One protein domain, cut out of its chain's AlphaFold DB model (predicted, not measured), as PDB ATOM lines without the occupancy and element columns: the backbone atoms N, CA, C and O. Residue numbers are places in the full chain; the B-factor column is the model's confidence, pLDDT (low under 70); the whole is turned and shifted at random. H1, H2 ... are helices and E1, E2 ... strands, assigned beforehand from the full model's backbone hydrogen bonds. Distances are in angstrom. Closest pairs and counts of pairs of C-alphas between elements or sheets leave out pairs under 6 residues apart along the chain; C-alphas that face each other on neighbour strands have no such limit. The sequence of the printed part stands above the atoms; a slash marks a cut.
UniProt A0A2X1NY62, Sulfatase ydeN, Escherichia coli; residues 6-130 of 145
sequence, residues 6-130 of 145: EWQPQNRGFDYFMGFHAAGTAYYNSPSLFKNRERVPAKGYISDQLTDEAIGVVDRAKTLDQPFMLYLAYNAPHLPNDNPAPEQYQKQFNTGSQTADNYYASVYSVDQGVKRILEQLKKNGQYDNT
ATOM      1  N   GLU A   6      46.057  22.488 -25.799       89.81
ATOM      2  CA  GLU A   6      44.768  23.043 -26.244       89.81
ATOM      3  C   GLU A   6      43.664  23.078 -25.157       89.81
ATOM      4  O   GLU A   6      42.694  23.836 -25.264       89.81
ATOM      5  N   TRP A   7      43.806  22.286 -24.089       88.56
ATOM      6  CA  TRP A   7      42.863  22.204 -22.969       88.56
ATOM      7  C   TRP A   7      43.336  22.970 -21.727       88.56
ATOM      8  O   TRP A   7      42.629  22.987 -20.723       88.56
ATOM      9  N   GLN A   8      44.509  23.613 -21.768       90.75
ATOM     10  CA  GLN A   8      45.053  24.341 -20.620       90.75
ATOM     11  C   GLN A   8      44.321  25.676 -20.364       90.75
ATOM     12  O   GLN A   8      43.831  26.294 -21.315       90.75
ATOM     13  N   PRO A   9      44.282  26.169 -19.108       93.25
ATOM     14  CA  PRO A   9      43.548  27.386 -18.727       93.25
ATOM     15  C   PRO A   9      43.907  28.628 -19.547       93.25
ATOM     16  O   PRO A   9      43.036  29.428 -19.883       93.25
ATOM     17  N   GLN A  10      45.169  28.763 -19.953       93.94
ATOM     18  CA  GLN A  10      45.631  29.905 -20.746       93.94
ATOM     19  C   GLN A  10      45.004  29.956 -22.145       93.94
ATOM     20  O   GLN A  10      44.908  31.024 -22.740       93.94
ATOM     21  N   ASN A  11      44.506  28.826 -22.655       94.62
ATOM     22  CA  ASN A  11      43.728  28.751 -23.895       94.62
ATOM     23  C   ASN A  11      42.206  28.883 -23.645       94.62
ATOM     24  O   ASN A  11      41.400  28.666 -24.548       94.62
ATOM     25  N   ARG A  12      41.801  29.224 -22.414       94.38
ATOM     26  CA  ARG A  12      40.411  29.378 -21.943       94.38
ATOM     27  C   ARG A  12      40.171  30.721 -21.238       94.38
ATOM     28  O   ARG A  12      39.204  30.850 -20.497       94.38
ATOM     29  N   GLY A  13      41.034  31.707 -21.487       95.00
ATOM     30  CA  GLY A  13      40.875  33.079 -20.991       95.00
ATOM     31  C   GLY A  13      41.558  33.385 -19.656       95.00
ATOM     32  O   GLY A  13      41.350  34.469 -19.129       95.00
ATOM     33  N   PHE A  14      42.368  32.473 -19.106       96.38
ATOM     34  CA  PHE A  14      43.161  32.759 -17.906       96.38
ATOM     35  C   PHE A  14      44.533  33.343 -18.274       96.38
ATOM     36  O   PHE A  14      45.373  32.644 -18.837       96.38
ATOM     37  N   ASP A  15      44.801  34.593 -17.892       95.38
ATOM     38  CA  ASP A  15      46.105  35.245 -18.116       95.38
ATOM     39  C   ASP A  15      47.238  34.653 -17.260       95.38
ATOM     40  O   ASP A  15      48.423  34.800 -17.570       95.38
ATOM     41  N   TYR A  16      46.877  33.993 -16.157       96.06
ATOM     42  CA  TYR A  16      47.796  33.394 -15.200       96.06
ATOM     43  C   TYR A  16      47.304  32.021 -14.751       96.06
ATOM     44  O   TYR A  16      46.120  31.839 -14.470       96.06
ATOM     45  N   PHE A  17      48.226  31.065 -14.632       96.00
ATOM     46  CA  PHE A  17      47.954  29.748 -14.072       96.00
ATOM     47  C   PHE A  17      49.034  29.338 -13.069       96.00
ATOM     48  O   PHE A  17      50.227  29.399 -13.363       96.00
ATOM     49  N   MET A  18      48.602  28.861 -11.905       94.94
ATOM     50  CA  MET A  18      49.414  28.070 -10.989       94.94
ATOM     51  C   MET A  18      48.592  26.861 -10.559       94.94
ATOM     52  O   MET A  18      47.538  27.016  -9.947       94.94
ATOM     53  N   GLY A  19      49.063  25.659 -10.869       93.88
ATOM     54  CA  GLY A  19      48.329  24.445 -10.536       93.88
ATOM     55  C   GLY A  19      48.904  23.209 -11.204       93.88
ATOM     56  O   GLY A  19      50.070  23.171 -11.585       93.88
ATOM     57  N   PHE A  20      48.089  22.173 -11.337       91.75
ATOM     58  CA  PHE A  20      48.477  20.888 -11.909       91.75
ATOM     59  C   PHE A  20      47.489  20.477 -13.006       91.75
ATOM     60  O   PHE A  20      46.309  20.802 -12.952       91.75
ATOM     61  N   HIS A  21      47.974  19.749 -14.014       86.31
ATOM     62  CA  HIS A  21      47.188  19.312 -15.182       86.31
ATOM     63  C   HIS A  21      46.714  17.850 -15.090       86.31
ATOM     64  O   HIS A  21      46.481  17.202 -16.111       86.31
ATOM     65  N   ALA A  22      46.656  17.296 -13.880       83.00
ATOM     66  CA  ALA A  22      46.263  15.916 -13.602       83.00
ATOM     67  C   ALA A  22      45.026  15.889 -12.690       83.00
ATOM     68  O   ALA A  22      44.697  16.894 -12.073       83.00
ATOM     69  N   ALA A  23      44.374  14.730 -12.561       78.06
ATOM     70  CA  ALA A  23      43.213  14.558 -11.674       78.06
ATOM     71  C   ALA A  23      43.539  14.747 -10.176       78.06
ATOM     72  O   ALA A  23      42.645  14.891  -9.357       78.06
ATOM     73  N   GLY A  24      44.822  14.740  -9.819       80.44
ATOM     74  CA  GLY A  24      45.309  14.965  -8.468       80.44
ATOM     75  C   GLY A  24      46.826  15.109  -8.468       80.44
ATOM     76  O   GLY A  24      47.494  14.929  -9.491       80.44
ATOM     77  N   THR A  25      47.384  15.446  -7.312       86.12
ATOM     78  CA  THR A  25      48.822  15.656  -7.143       86.12
ATOM     79  C   THR A  25      49.236  15.368  -5.702       86.12
ATOM     80  O   THR A  25      48.410  15.419  -4.798       86.12
ATOM     81  N   ALA A  26      50.520  15.090  -5.471       87.94
ATOM     82  CA  ALA A  26      51.048  14.992  -4.116       87.94
ATOM     83  C   ALA A  26      50.816  16.303  -3.341       87.94
ATOM     84  O   ALA A  26      51.009  17.389  -3.894       87.94
ATOM     85  N   TYR A  27      50.443  16.185  -2.065       89.25
ATOM     86  CA  TYR A  27      50.244  17.327  -1.167       89.25
ATOM     87  C   TYR A  27      51.536  18.076  -0.844       89.25
ATOM     88  O   TYR A  27      51.498  19.279  -0.607       89.25
ATOM     89  N   TYR A  28      52.673  17.377  -0.853       90.38
ATOM     90  CA  TYR A  28      53.973  17.942  -0.515       90.38
ATOM     91  C   TYR A  28      54.950  17.811  -1.666       90.38
ATOM     92  O   TYR A  28      55.068  16.734  -2.252       90.38
ATOM     93  N   ASN A  29      55.678  18.896  -1.947       86.62
ATOM     94  CA  ASN A  29      56.797  18.923  -2.896       86.62
ATOM     95  C   ASN A  29      56.470  18.230  -4.233       86.62
ATOM     96  O   ASN A  29      57.294  17.509  -4.798       86.62
ATOM     97  N   SER A  30      55.237  18.409  -4.721       83.56
ATOM     98  CA  SER A  30      54.793  17.793  -5.961       83.56
ATOM     99  C   SER A  30      55.710  18.163  -7.131       83.56
ATOM    100  O   SER A  30      55.955  19.349  -7.376       83.56
ATOM    101  N   PRO A  31      56.145  17.174  -7.930       80.88
ATOM    102  CA  PRO A  31      56.886  17.432  -9.156       80.88
ATOM    103  C   PRO A  31      55.985  17.913 -10.304       80.88
ATOM    104  O   PRO A  31      56.493  18.150 -11.397       80.88
ATOM    105  N   SER A  32      54.664  17.986 -10.107       85.06
ATOM    106  CA  SER A  32      53.661  18.150 -11.171       85.06
ATOM    107  C   SER A  32      52.925  19.491 -11.133       85.06
ATOM    108  O   SER A  32      51.828  19.588 -11.684       85.06
ATOM    109  N   LEU A  33      53.512  20.509 -10.498       91.19
ATOM    110  CA  LEU A  33      53.011  21.875 -10.592       91.19
ATOM    111  C   LEU A  33      53.525  22.576 -11.848       91.19
ATOM    112  O   LEU A  33      54.627  22.323 -12.338       91.19
ATOM    113  N   PHE A  34      52.707  23.488 -12.347       92.94
ATOM    114  CA  PHE A  34      52.985  24.340 -13.481       92.94
ATOM    115  C   PHE A  34      52.692  25.780 -13.092       92.94
ATOM    116  O   PHE A  34      51.637  26.075 -12.530       92.94
ATOM    117  N   LYS A  35      53.628  26.666 -13.420       93.62
ATOM    118  CA  LYS A  35      53.424  28.108 -13.447       93.62
ATOM    119  C   LYS A  35      53.316  28.505 -14.908       93.62
ATOM    120  O   LYS A  35      54.284  28.433 -15.662       93.62
ATOM    121  N   ASN A  36      52.117  28.876 -15.330       93.50
ATOM    122  CA  ASN A  36      51.752  28.989 -16.732       93.50
ATOM    123  C   ASN A  36      52.094  27.693 -17.492       93.50
ATOM    124  O   ASN A  36      51.525  26.647 -17.198       93.50
ATOM    125  N   ARG A  37      52.989  27.756 -18.482       91.38
ATOM    126  CA  ARG A  37      53.392  26.599 -19.302       91.38
ATOM    127  C   ARG A  37      54.649  25.903 -18.771       91.38
ATOM    128  O   ARG A  37      55.064  24.883 -19.314       91.38
ATOM    129  N   GLU A  38      55.257  26.437 -17.717       91.44
ATOM    130  CA  GLU A  38      56.514  25.934 -17.176       91.44
ATOM    131  C   GLU A  38      56.259  25.033 -15.979       91.44
ATOM    132  O   GLU A  38      55.573  25.413 -15.029       91.44
ATOM    133  N   ARG A  39      56.842  23.833 -15.997       90.12
ATOM    134  CA  ARG A  39      56.830  22.960 -14.825       90.12
ATOM    135  C   ARG A  39      57.705  23.572 -13.734       90.12
ATOM    136  O   ARG A  39      58.880  23.849 -13.961       90.12
ATOM    137  N   VAL A  40      57.149  23.700 -12.536       90.12
ATOM    138  CA  VAL A  40      57.849  24.202 -11.353       90.12
ATOM    139  C   VAL A  40      57.741  23.187 -10.213       90.12
ATOM    140  O   VAL A  40      56.709  22.528 -10.074       90.12
ATOM    141  N   PRO A  41      58.782  23.022  -9.380       82.31
ATOM    142  CA  PRO A  41      58.658  22.208  -8.178       82.31
ATOM    143  C   PRO A  41      57.696  22.886  -7.197       82.31
ATOM    144  O   PRO A  41      57.812  24.089  -6.941       82.31
ATOM    145  N   ALA A  42      56.763  22.121  -6.623       81.69
ATOM    146  CA  ALA A  42      55.997  22.616  -5.487       81.69
ATOM    147  C   ALA A  42      56.912  22.810  -4.277       81.69
ATOM    148  O   ALA A  42      57.887  22.076  -4.094       81.69
ATOM    149  N   LYS A  43      56.581  23.789  -3.441       85.19
ATOM    150  CA  LYS A  43      57.308  24.094  -2.211       85.19
ATOM    151  C   LYS A  43      56.397  23.836  -1.027       85.19
ATOM    152  O   LYS A  43      55.405  24.534  -0.850       85.19
ATOM    153  N   GLY A  44      56.760  22.860  -0.201       90.06
ATOM    154  CA  GLY A  44      55.992  22.548   0.998       90.06
ATOM    155  C   GLY A  44      54.601  22.025   0.652       90.06
ATOM    156  O   GLY A  44      54.459  21.216  -0.268       90.06
ATOM    157  N   TYR A  45      53.606  22.461   1.423       93.44
ATOM    158  CA  TYR A  45      52.228  21.999   1.329       93.44
ATOM    159  C   TYR A  45      51.450  22.769   0.254       93.44
ATOM    160  O   TYR A  45      51.364  23.997   0.283       93.44
ATOM    161  N   ILE A  46      50.870  22.048  -0.704       93.00
ATOM    162  CA  ILE A  46      50.289  22.639  -1.915       93.00
ATOM    163  C   ILE A  46      49.119  23.584  -1.627       93.00
ATOM    164  O   ILE A  46      49.002  24.600  -2.304       93.00
ATOM    165  N   SER A  47      48.281  23.308  -0.622       94.44
ATOM    166  CA  SER A  47      47.171  24.209  -0.274       94.44
ATOM    167  C   SER A  47      47.681  25.566   0.207       94.44
ATOM    168  O   SER A  47      47.120  26.597  -0.162       94.44
ATOM    169  N   ASP A  48      48.788  25.586   0.954       95.88
ATOM    170  CA  ASP A  48      49.414  26.835   1.389       95.88
ATOM    171  C   ASP A  48      50.007  27.575   0.183       95.88
ATOM    172  O   ASP A  48      49.722  28.754  -0.007       95.88
ATOM    173  N   GLN A  49      50.733  26.871  -0.696       95.19
ATOM    174  CA  GLN A  49      51.314  27.472  -1.902       95.19
ATOM    175  C   GLN A  49      50.246  28.051  -2.849       95.19
ATOM    176  O   GLN A  49      50.432  29.136  -3.397       95.19
ATOM    177  N   LEU A  50      49.125  27.351  -3.051       96.12
ATOM    178  CA  LEU A  50      48.015  27.845  -3.872       96.12
ATOM    179  C   LEU A  50      47.340  29.068  -3.232       96.12
ATOM    180  O   LEU A  50      46.977  30.002  -3.945       96.12
ATOM    181  N   THR A  51      47.225  29.096  -1.900       98.00
ATOM    182  CA  THR A  51      46.737  30.273  -1.161       98.00
ATOM    183  C   THR A  51      47.667  31.472  -1.356       98.00
ATOM    184  O   THR A  51      47.200  32.577  -1.623       98.00
ATOM    185  N   ASP A  52      48.981  31.268  -1.247       97.44
ATOM    186  CA  ASP A  52      49.981  32.330  -1.407       97.44
ATOM    187  C   ASP A  52      49.923  32.946  -2.811       97.44
ATOM    188  O   ASP A  52      49.968  34.165  -2.978       97.44
ATOM    189  N   GLU A  53      49.766  32.104  -3.830       97.00
ATOM    190  CA  GLU A  53      49.649  32.535  -5.224       97.00
ATOM    191  C   GLU A  53      48.321  33.269  -5.482       97.00
ATOM    192  O   GLU A  53      48.305  34.287  -6.177       97.00
ATOM    193  N   ALA A  54      47.221  32.839  -4.854       98.25
ATOM    194  CA  ALA A  54      45.944  33.554  -4.882       98.25
ATOM    195  C   ALA A  54      46.029  34.951  -4.240       98.25
ATOM    196  O   ALA A  54      45.526  35.924  -4.806       98.25
ATOM    197  N   ILE A  55      46.707  35.074  -3.095       98.62
ATOM    198  CA  ILE A  55      46.988  36.364  -2.444       98.62
ATOM    199  C   ILE A  55      47.789  37.274  -3.386       98.62
ATOM    200  O   ILE A  55      47.446  38.445  -3.550       98.62
ATOM    201  N   GLY A  56      48.792  36.726  -4.080       98.12
ATOM    202  CA  GLY A  56      49.564  37.462  -5.083       98.12
ATOM    203  C   GLY A  56      48.714  38.008  -6.240       98.12
ATOM    204  O   GLY A  56      48.956  39.123  -6.707       98.12
ATOM    205  N   VAL A  57      47.688  37.270  -6.684       97.56
ATOM    206  CA  VAL A  57      46.726  37.752  -7.695       97.56
ATOM    207  C   VAL A  57      45.909  38.931  -7.161       97.56
ATOM    208  O   VAL A  57      45.780  39.938  -7.860       97.56
ATOM    209  N   VAL A  58      45.407  38.842  -5.925       98.12
ATOM    210  CA  VAL A  58      44.654  39.929  -5.270       98.12
ATOM    211  C   VAL A  58      45.506  41.201  -5.162       98.12
ATOM    212  O   VAL A  58      45.054  42.290  -5.529       98.12
ATOM    213  N   ASP A  59      46.767  41.066  -4.751       98.25
ATOM    214  CA  ASP A  59      47.711  42.184  -4.637       98.25
ATOM    215  C   ASP A  59      48.054  42.813  -5.984       98.25
ATOM    216  O   ASP A  59      48.114  44.042  -6.121       98.25
ATOM    217  N   ARG A  60      48.233  41.985  -7.013       97.25
ATOM    218  CA  ARG A  60      48.469  42.466  -8.372       97.25
ATOM    219  C   ARG A  60      47.261  43.227  -8.911       97.25
ATOM    220  O   ARG A  60      47.449  44.296  -9.485       97.25
ATOM    221  N   ALA A  61      46.048  42.717  -8.704       96.44
ATOM    222  CA  ALA A  61      44.821  43.387  -9.124       96.44
ATOM    223  C   ALA A  61      44.687  44.773  -8.476       96.44
ATOM    224  O   ALA A  61      44.358  45.742  -9.157       96.44
ATOM    225  N   LYS A  62      45.032  44.894  -7.185       96.38
ATOM    226  CA  LYS A  62      45.071  46.188  -6.493       96.38
ATOM    227  C   LYS A  62      46.126  47.126  -7.076       96.38
ATOM    228  O   LYS A  62      45.856  48.306  -7.261       96.38
ATOM    229  N   THR A  63      47.321  46.604  -7.349       97.56
ATOM    230  CA  THR A  63      48.451  47.387  -7.875       97.56
ATOM    231  C   THR A  63      48.174  47.929  -9.278       97.56
ATOM    232  O   THR A  63      48.571  49.047  -9.592       97.56
ATOM    233  N   LEU A  64      47.503  47.140 -10.120       96.69
ATOM    234  CA  LEU A  64      47.167  47.513 -11.496       96.69
ATOM    235  C   LEU A  64      45.834  48.262 -11.620       96.69
ATOM    236  O   LEU A  64      45.517  48.712 -12.715       96.69
ATOM    237  N   ASP A  65      45.074  48.376 -10.528       96.00
ATOM    238  CA  ASP A  65      43.714  48.926 -10.501       96.00
ATOM    239  C   ASP A  65      42.789  48.279 -11.553       96.00
ATOM    240  O   ASP A  65      42.116  48.942 -12.340       96.00
ATOM    241  N   GLN A  66      42.799  46.942 -11.601       96.50
ATOM    242  CA  GLN A  66      42.026  46.151 -12.560       96.50
ATOM    243  C   GLN A  66      41.132  45.124 -11.853       96.50
ATOM    244  O   GLN A  66      41.539  44.548 -10.839       96.50
ATOM    245  N   PRO A  67      39.922  44.850 -12.383       97.25
ATOM    246  CA  PRO A  67      39.117  43.734 -11.906       97.25
ATOM    247  C   PRO A  67      39.828  42.407 -12.197       97.25
ATOM    248  O   PRO A  67      40.627  42.304 -13.128       97.25
ATOM    249  N   PHE A  68      39.513  41.375 -11.418       97.69
ATOM    250  CA  PHE A  68      40.091  40.045 -11.586       97.69
ATOM    251  C   PHE A  68      39.024  38.957 -11.481       97.69
ATOM    252  O   PHE A  68      38.006  39.119 -10.810       97.69
ATOM    253  N   MET A  69      39.301  37.819 -12.112       97.62
ATOM    254  CA  MET A  69      38.644  36.549 -11.831       97.62
ATOM    255  C   MET A  69      39.696  35.602 -11.252       97.62
ATOM    256  O   MET A  69      40.703  35.322 -11.898       97.62
ATOM    257  N   LEU A  70      39.460  35.110 -10.038       97.94
ATOM    258  CA  LEU A  70      40.297  34.101  -9.392       97.94
ATOM    259  C   LEU A  70      39.499  32.804  -9.268       97.94
ATOM    260  O   LEU A  70      38.489  32.757  -8.571       97.94
ATOM    261  N   TYR A  71      39.983  31.748  -9.917       97.69
ATOM    262  CA  TYR A  71      39.472  30.394  -9.742       97.69
ATOM    263  C   TYR A  71      40.502  29.564  -8.976       97.69
ATOM    264  O   TYR A  71      41.547  29.206  -9.517       97.69
ATOM    265  N   LEU A  72      40.217  29.302  -7.700       97.56
ATOM    266  CA  LEU A  72      41.110  28.591  -6.791       97.56
ATOM    267  C   LEU A  72      40.562  27.192  -6.503       97.56
ATOM    268  O   LEU A  72      39.699  27.014  -5.647       97.56
ATOM    269  N   ALA A  73      41.077  26.207  -7.235       95.12
ATOM    270  CA  ALA A  73      40.732  24.802  -7.063       95.12
ATOM    271  C   ALA A  73      41.794  24.104  -6.200       95.12
ATOM    272  O   ALA A  73      42.850  23.700  -6.693       95.12
ATOM    273  N   TYR A  74      41.531  23.990  -4.898       94.38
ATOM    274  CA  TYR A  74      42.364  23.181  -4.010       94.38
ATOM    275  C   TYR A  74      42.266  21.701  -4.390       94.38
ATOM    276  O   TYR A  74      41.210  21.226  -4.791       94.38
ATOM    277  N   ASN A  75      43.362  20.958  -4.213       90.50
ATOM    278  CA  ASN A  75      43.288  19.494  -4.239       90.50
ATOM    279  C   ASN A  75      42.721  18.952  -2.911       90.50
ATOM    280  O   ASN A  75      42.069  17.913  -2.900       90.50
ATOM    281  N   ALA A  76      42.974  19.651  -1.797       91.69
ATOM    282  CA  ALA A  76      42.488  19.246  -0.487       91.69
ATOM    283  C   ALA A  76      40.949  19.277  -0.451       91.69
ATOM    284  O   ALA A  76      40.370  20.234  -0.967       91.69
ATOM    285  N   PRO A  77      40.275  18.309   0.202       91.69
ATOM    286  CA  PRO A  77      40.817  17.198   0.992       91.69
ATOM    287  C   PRO A  77      40.820  15.850   0.230       91.69
ATOM    288  O   PRO A  77      40.533  14.813   0.835       91.69
ATOM    289  N   HIS A  78      41.072  15.837  -1.086       87.38
ATOM    290  CA  HIS A  78      41.006  14.629  -1.917       87.38
ATOM    291  C   HIS A  78      41.927  13.503  -1.406       87.38
ATOM    292  O   HIS A  78      43.093  13.726  -1.085       87.38
ATOM    293  N   LEU A  79      41.412  12.271  -1.376       80.69
ATOM    294  CA  LEU A  79      42.134  11.085  -0.900       80.69
ATOM    295  C   LEU A  79      43.207  10.599  -1.902       80.69
ATOM    296  O   LEU A  79      43.053  10.790  -3.107       80.69
ATOM    297  N   PRO A  80      44.270   9.903  -1.463       78.12
ATOM    298  CA  PRO A  80      44.574   9.493  -0.090       78.12
ATOM    299  C   PRO A  80      45.107  10.647   0.777       78.12
ATOM    300  O   PRO A  80      45.990  11.391   0.354       78.12
ATOM    301  N   ASN A  81      44.615  10.742   2.018       72.12
ATOM    302  CA  ASN A  81      45.082  11.698   3.036       72.12
ATOM    303  C   ASN A  81      46.012  11.025   4.057       72.12
ATOM    304  O   ASN A  81      46.017  11.371   5.235       72.12
ATOM    305  N   ASP A  82      46.789  10.033   3.629       77.81
ATOM    306  CA  ASP A  82      47.703   9.311   4.523       77.81
ATOM    307  C   ASP A  82      48.880  10.196   4.959       77.81
ATOM    308  O   ASP A  82      49.479   9.978   6.009       77.81
ATOM    309  N   ASN A  83      49.188  11.225   4.161       84.25
ATOM    310  CA  ASN A  83      50.178  12.234   4.499       84.25
ATOM    311  C   ASN A  83      49.497  13.355   5.302       84.25
ATOM    312  O   ASN A  83      48.640  14.047   4.741       84.25
ATOM    313  N   PRO A  84      49.841  13.542   6.587       88.12
ATOM    314  CA  PRO A  84      49.176  14.524   7.429       88.12
ATOM    315  C   PRO A  84      49.387  15.944   6.896       88.12
ATOM    316  O   PRO A  84      50.444  16.267   6.345       88.12
ATOM    317  N   ALA A  85      48.396  16.815   7.085       93.31
ATOM    318  CA  ALA A  85      48.555  18.249   6.847       93.31
ATOM    319  C   ALA A  85      49.658  18.822   7.769       93.31
ATOM    320  O   ALA A  85      50.054  18.165   8.736       93.31
ATOM    321  N   PRO A  86      50.178  20.036   7.513       95.69
ATOM    322  CA  PRO A  86      51.163  20.644   8.404       95.69
ATOM    323  C   PRO A  86      50.722  20.647   9.877       95.69
ATOM    324  O   PRO A  86      49.537  20.814  10.178       95.69
ATOM    325  N   GLU A  87      51.676  20.507  10.804       95.69
ATOM    326  CA  GLU A  87      51.421  20.358  12.252       95.69
ATOM    327  C   GLU A  87      50.479  21.435  12.814       95.69
ATOM    328  O   GLU A  87      49.621  21.159  13.651       95.69
ATOM    329  N   GLN A  88      50.592  22.665  12.305       96.62
ATOM    330  CA  GLN A  88      49.742  23.791  12.692       96.62
ATOM    331  C   GLN A  88      48.238  23.537  12.486       96.62
ATOM    332  O   GLN A  88      47.430  24.079  13.248       96.62
ATOM    333  N   TYR A  89      47.881  22.701  11.507       97.38
ATOM    334  CA  TYR A  89      46.515  22.260  11.231       97.38
ATOM    335  C   TYR A  89      46.195  20.948  11.946       97.38
ATOM    336  O   TYR A  89      45.127  20.827  12.538       97.38
ATOM    337  N   GLN A  90      47.128  19.991  11.939       95.88
ATOM    338  CA  GLN A  90      46.919  18.670  12.541       95.88
ATOM    339  C   GLN A  90      46.611  18.729  14.034       95.88
ATOM    340  O   GLN A  90      45.687  18.073  14.499       95.88
ATOM    341  N   LYS A  91      47.315  19.579  14.785       96.75
ATOM    342  CA  LYS A  91      47.150  19.688  16.244       96.75
ATOM    343  C   LYS A  91      45.762  20.148  16.712       96.75
ATOM    344  O   LYS A  91      45.517  20.178  17.914       96.75
ATOM    345  N   GLN A  92      44.890  20.572  15.797       97.44
ATOM    346  CA  GLN A  92      43.525  20.998  16.119       97.44
ATOM    347  C   GLN A  92      42.564  19.816  16.296       97.44
ATOM    348  O   GLN A  92      41.465  20.006  16.814       97.44
ATOM    349  N   PHE A  93      42.958  18.609  15.875       96.06
ATOM    350  CA  PHE A  93      42.093  17.434  15.850       96.06
ATOM    351  C   PHE A  93      42.715  16.279  16.638       96.06
ATOM    352  O   PHE A  93      43.919  16.045  16.591       96.06
ATOM    353  N   ASN A  94      41.875  15.595  17.413       95.62
ATOM    354  CA  ASN A  94      42.224  14.397  18.172       95.62
ATOM    355  C   ASN A  94      40.951  13.567  18.375       95.62
ATOM    356  O   ASN A  94      40.409  13.470  19.478       95.62
ATOM    357  N   THR A  95      40.404  13.055  17.278       93.81
ATOM    358  CA  THR A  95      39.146  12.296  17.280       93.81
ATOM    359  C   THR A  95      39.330  10.831  17.667       93.81
ATOM    360  O   THR A  95      38.349  10.112  17.839       93.81
ATOM    361  N   GLY A  96      40.578  10.374  17.810       93.38
ATOM    362  CA  GLY A  96      40.915   8.965  18.021       93.38
ATOM    363  C   GLY A  96      40.971   8.146  16.727       93.38
ATOM    364  O   GLY A  96      41.280   6.958  16.775       93.38
ATOM    365  N   SER A  97      40.720   8.770  15.570       91.62
ATOM    366  CA  SER A  97      40.856   8.170  14.243       91.62
ATOM    367  C   SER A  97      41.819   8.996  13.397       91.62
ATOM    368  O   SER A  97      41.488  10.096  12.960       91.62
ATOM    369  N   GLN A  98      42.995   8.436  13.099       89.88
ATOM    370  CA  GLN A  98      44.010   9.115  12.285       89.88
ATOM    371  C   GLN A  98      43.469   9.531  10.909       89.88
ATOM    372  O   GLN A  98      43.831  10.584  10.388       89.88
ATOM    373  N   THR A  99      42.593   8.718  10.314       89.00
ATOM    374  CA  THR A  99      41.969   9.021   9.021       89.00
ATOM    375  C   THR A  99      41.047  10.234   9.116       89.00
ATOM    376  O   THR A  99      41.102  11.101   8.242       89.00
ATOM    377  N   ALA A 100      40.230  10.315  10.169       90.25
ATOM    378  CA  ALA A 100      39.350  11.457  10.394       90.25
ATOM    379  C   ALA A 100      40.163  12.719  10.711       90.25
ATOM    380  O   ALA A 100      39.937  13.755  10.092       90.25
ATOM    381  N   ASP A 101      41.171  12.611  11.579       93.00
ATOM    382  CA  ASP A 101      42.051  13.727  11.943       93.00
ATOM    383  C   ASP A 101      42.807  14.269  10.722       93.00
ATOM    384  O   ASP A 101      42.837  15.479  10.497       93.00
ATOM    385  N   ASN A 102      43.320  13.392   9.852       92.62
ATOM    386  CA  ASN A 102      43.954  13.814   8.604       92.62
ATOM    387  C   ASN A 102      42.978  14.524   7.664       92.62
ATOM    388  O   ASN A 102      43.324  15.560   7.097       92.62
ATOM    389  N   TYR A 103      41.764  13.994   7.506       92.00
ATOM    390  CA  TYR A 103      40.739  14.620   6.677       92.00
ATOM    391  C   TYR A 103      40.340  16.003   7.213       92.00
ATOM    392  O   TYR A 103      40.371  16.981   6.464       92.00
ATOM    393  N   TYR A 104      40.029  16.111   8.508       94.50
ATOM    394  CA  TYR A 104      39.647  17.374   9.139       94.50
ATOM    395  C   TYR A 104      40.778  18.397   9.112       94.50
ATOM    396  O   TYR A 104      40.525  19.559   8.801       94.50
ATOM    397  N   ALA A 105      42.026  17.980   9.329       96.00
ATOM    398  CA  ALA A 105      43.182  18.861   9.202       96.00
ATOM    399  C   ALA A 105      43.360  19.385   7.767       96.00
ATOM    400  O   ALA A 105      43.654  20.569   7.579       96.00
ATOM    401  N   SER A 106      43.133  18.551   6.746       94.44
ATOM    402  CA  SER A 106      43.170  18.991   5.345       94.44
ATOM    403  C   SER A 106      42.038  19.971   5.021       94.44
ATOM    404  O   SER A 106      42.299  20.996   4.391       94.44
ATOM    405  N   VAL A 107      40.812  19.732   5.498       95.31
ATOM    406  CA  VAL A 107      39.697  20.693   5.366       95.31
ATOM    407  C   VAL A 107      40.023  22.005   6.080       95.31
ATOM    408  O   VAL A 107      39.850  23.083   5.514       95.31
ATOM    409  N   TYR A 108      40.566  21.927   7.293       97.50
ATOM    410  CA  TYR A 108      40.950  23.100   8.069       97.50
ATOM    411  C   TYR A 108      42.048  23.917   7.381       97.50
ATOM    412  O   TYR A 108      42.017  25.143   7.424       97.50
ATOM    413  N   SER A 109      42.976  23.276   6.664       97.31
ATOM    414  CA  SER A 109      43.967  24.003   5.860       97.31
ATOM    415  C   SER A 109      43.331  24.840   4.738       97.31
ATOM    416  O   SER A 109      43.786  25.953   4.477       97.31
ATOM    417  N   VAL A 110      42.244  24.354   4.123       97.56
ATOM    418  CA  VAL A 110      41.474  25.111   3.119       97.56
ATOM    419  C   VAL A 110      40.751  26.283   3.773       97.56
ATOM    420  O   VAL A 110      40.819  27.397   3.257       97.56
ATOM    421  N   ASP A 111      40.115  26.063   4.925       98.31
ATOM    422  CA  ASP A 111      39.457  27.120   5.704       98.31
ATOM    423  C   ASP A 111      40.436  28.249   6.071       98.31
ATOM    424  O   ASP A 111      40.170  29.427   5.816       98.31
ATOM    425  N   GLN A 112      41.625  27.898   6.570       98.62
ATOM    426  CA  GLN A 112      42.668  28.879   6.871       98.62
ATOM    427  C   GLN A 112      43.179  29.585   5.610       98.62
ATOM    428  O   GLN A 112      43.418  30.793   5.645       98.62
ATOM    429  N   GLY A 113      43.297  28.882   4.482       98.50
ATOM    430  CA  GLY A 113      43.630  29.492   3.195       98.50
ATOM    431  C   GLY A 113      42.599  30.536   2.754       98.50
ATOM    432  O   GLY A 113      42.950  31.677   2.443       98.50
ATOM    433  N   VAL A 114      41.310  30.188   2.818       98.56
ATOM    434  CA  VAL A 114      40.196  31.108   2.530       98.56
ATOM    435  C   VAL A 114      40.253  32.320   3.452       98.56
ATOM    436  O   VAL A 114      40.236  33.449   2.961       98.56
ATOM    437  N   LYS A 115      40.400  32.118   4.767       98.69
ATOM    438  CA  LYS A 115      40.537  33.212   5.739       98.69
ATOM    439  C   LYS A 115      41.630  34.202   5.327       98.69
ATOM    440  O   LYS A 115      41.362  35.401   5.286       98.69
ATOM    441  N   ARG A 116      42.822  33.716   4.970       98.81
ATOM    442  CA  ARG A 116      43.958  34.561   4.557       98.81
ATOM    443  C   ARG A 116      43.642  35.392   3.309       98.81
ATOM    444  O   ARG A 116      43.990  36.569   3.256       98.81
ATOM    445  N   ILE A 117      42.945  34.818   2.328       98.75
ATOM    446  CA  ILE A 117      42.520  35.538   1.115       98.75
ATOM    447  C   ILE A 117      41.490  36.622   1.460       98.75
ATOM    448  O   ILE A 117      41.611  37.755   0.996       98.75
ATOM    449  N   LEU A 118      40.502  36.312   2.307       98.75
ATOM    450  CA  LEU A 118      39.498  37.289   2.746       98.75
ATOM    451  C   LEU A 118      40.128  38.441   3.539       98.75
ATOM    452  O   LEU A 118      39.743  39.596   3.361       98.75
ATOM    453  N   GLU A 119      41.099  38.142   4.401       98.81
ATOM    454  CA  GLU A 119      41.877  39.150   5.125       98.81
ATOM    455  C   GLU A 119      42.661  40.047   4.162       98.81
ATOM    456  O   GLU A 119      42.638  41.270   4.328       98.81
ATOM    457  N   GLN A 120      43.272  39.484   3.115       98.75
ATOM    458  CA  GLN A 120      43.966  40.280   2.105       98.75
ATOM    459  C   GLN A 120      43.006  41.175   1.309       98.75
ATOM    460  O   GLN A 120      43.281  42.361   1.127       98.75
ATOM    461  N   LEU A 121      41.850  40.655   0.887       98.62
ATOM    462  CA  LEU A 121      40.823  41.453   0.209       98.62
ATOM    463  C   LEU A 121      40.366  42.635   1.071       98.62
ATOM    464  O   LEU A 121      40.219  43.749   0.562       98.62
ATOM    465  N   LYS A 122      40.169  42.420   2.378       98.62
ATOM    466  CA  LYS A 122      39.818  43.486   3.331       98.62
ATOM    467  C   LYS A 122      40.943  44.505   3.459       98.62
ATOM    468  O   LYS A 122      40.691  45.702   3.354       98.62
ATOM    469  N   LYS A 123      42.183  44.039   3.621       98.38
ATOM    470  CA  LYS A 123      43.377  44.891   3.710       98.38
ATOM    471  C   LYS A 123      43.545  45.786   2.478       98.38
ATOM    472  O   LYS A 123      43.907  46.949   2.621       98.38
ATOM    473  N   ASN A 124      43.234  45.272   1.290       97.69
ATOM    474  CA  ASN A 124      43.352  46.014   0.033       97.69
ATOM    475  C   ASN A 124      42.122  46.883  -0.300       97.69
ATOM    476  O   ASN A 124      42.130  47.595  -1.311       97.69
ATOM    477  N   GLY A 125      41.067  46.835   0.524       97.56
ATOM    478  CA  GLY A 125      39.796  47.522   0.269       97.56
ATOM    479  C   GLY A 125      39.025  46.955  -0.929       97.56
ATOM    480  O   GLY A 125      38.265  47.677  -1.563       97.56
ATOM    481  N   GLN A 126      39.257  45.688  -1.279       98.06
ATOM    482  CA  GLN A 126      38.627  45.001  -2.413       98.06
ATOM    483  C   GLN A 126      37.456  44.102  -1.984       98.06
ATOM    484  O   GLN A 126      36.673  43.688  -2.835       98.06
ATOM    485  N   TYR A 127      37.316  43.810  -0.685       98.38
ATOM    486  CA  TYR A 127      36.335  42.851  -0.157       98.38
ATOM    487  C   TYR A 127      34.888  43.167  -0.559       98.38
ATOM    488  O   TYR A 127      34.219  42.305  -1.118       98.38
ATOM    489  N   ASP A 128      34.428  44.406  -0.359       98.19
ATOM    490  CA  ASP A 128      33.026  44.780  -0.619       98.19
ATOM    491  C   ASP A 128      32.663  44.799  -2.115       98.19
ATOM    492  O   ASP A 128      31.489  44.738  -2.472       98.19
ATOM    493  N   ASN A 129      33.666  44.854  -2.998       97.69
ATOM    494  CA  ASN A 129      33.502  44.826  -4.453       97.69
ATOM    495  C   ASN A 129      33.914  43.472  -5.065       97.69
ATOM    496  O   ASN A 129      34.239  43.393  -6.248       97.69
ATOM    497  N   THR A 130      33.952  42.405  -4.261       98.50
ATOM    498  CA  THR A 130      34.306  41.057  -4.719       98.50
ATOM    499  C   THR A 130      33.153  40.095  -4.462       98.50
ATOM    500  O   THR A 130      32.732  39.896  -3.326       98.50
TER     501      THR A 130
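What this domain is: This is residues 6 to 130 of the 145 residues of the protein "Sulfatase ydeN" of Escherichia coli (UniProt A0A2X1NY62). Two long helices, H2 and H4, lie side by side along the longest axis; residues 66 to 75 run back beside H2, and the small hairpin E1-E2 and short H1 lie on the side away from H4. The printed part has 125 residues, with under half of them in named elements, in the order H1 E1 E2 H2 H3 H4, and the class of these elements is mostly helix; the whole is compact, radius of gyration of the C-alphas 15.7 A, spans 49 by 36 by 19 A.

Where its parts are: H1 is residues 9 to 12, from C-alpha 9 at (43.548, 27.386, -18.727). E1 is 33 to 35, E2 38 to 40. H2 is 46 to 64, 26.8 A; H3 is 87 to 90; H4 is 98 to 123, 36.8 A, ending at (43.377, 44.891, 3.710).

How they stand to each other: H1 is apart from H2 and H4. Antiparallel E1 and E2 form a hairpin, N 35 and O 38 being 2.8 A apart. H2 touches H4, residues 109 to 121 alone, at a shallow tilt of 9 degrees, the same way; closest C-alphas are Thr 51 and Gly 113, 5.4 A. H3 touches H4, residues 101 to 109 alone; closest C-alphas are Gln 90 and Ala 105, 5.0 A. In H2 and H4 every O i to N i+4 pair is within hydrogen-bond range; H1 and H3 are too short for one.

The domain as a whole: The C-alphas farthest apart, Asp 65 and Gly 96, are 49.2 A apart. The printed part has no cut; links H1 to E1 and H2 to H3 are long. No printed residue has pLDDT under 70.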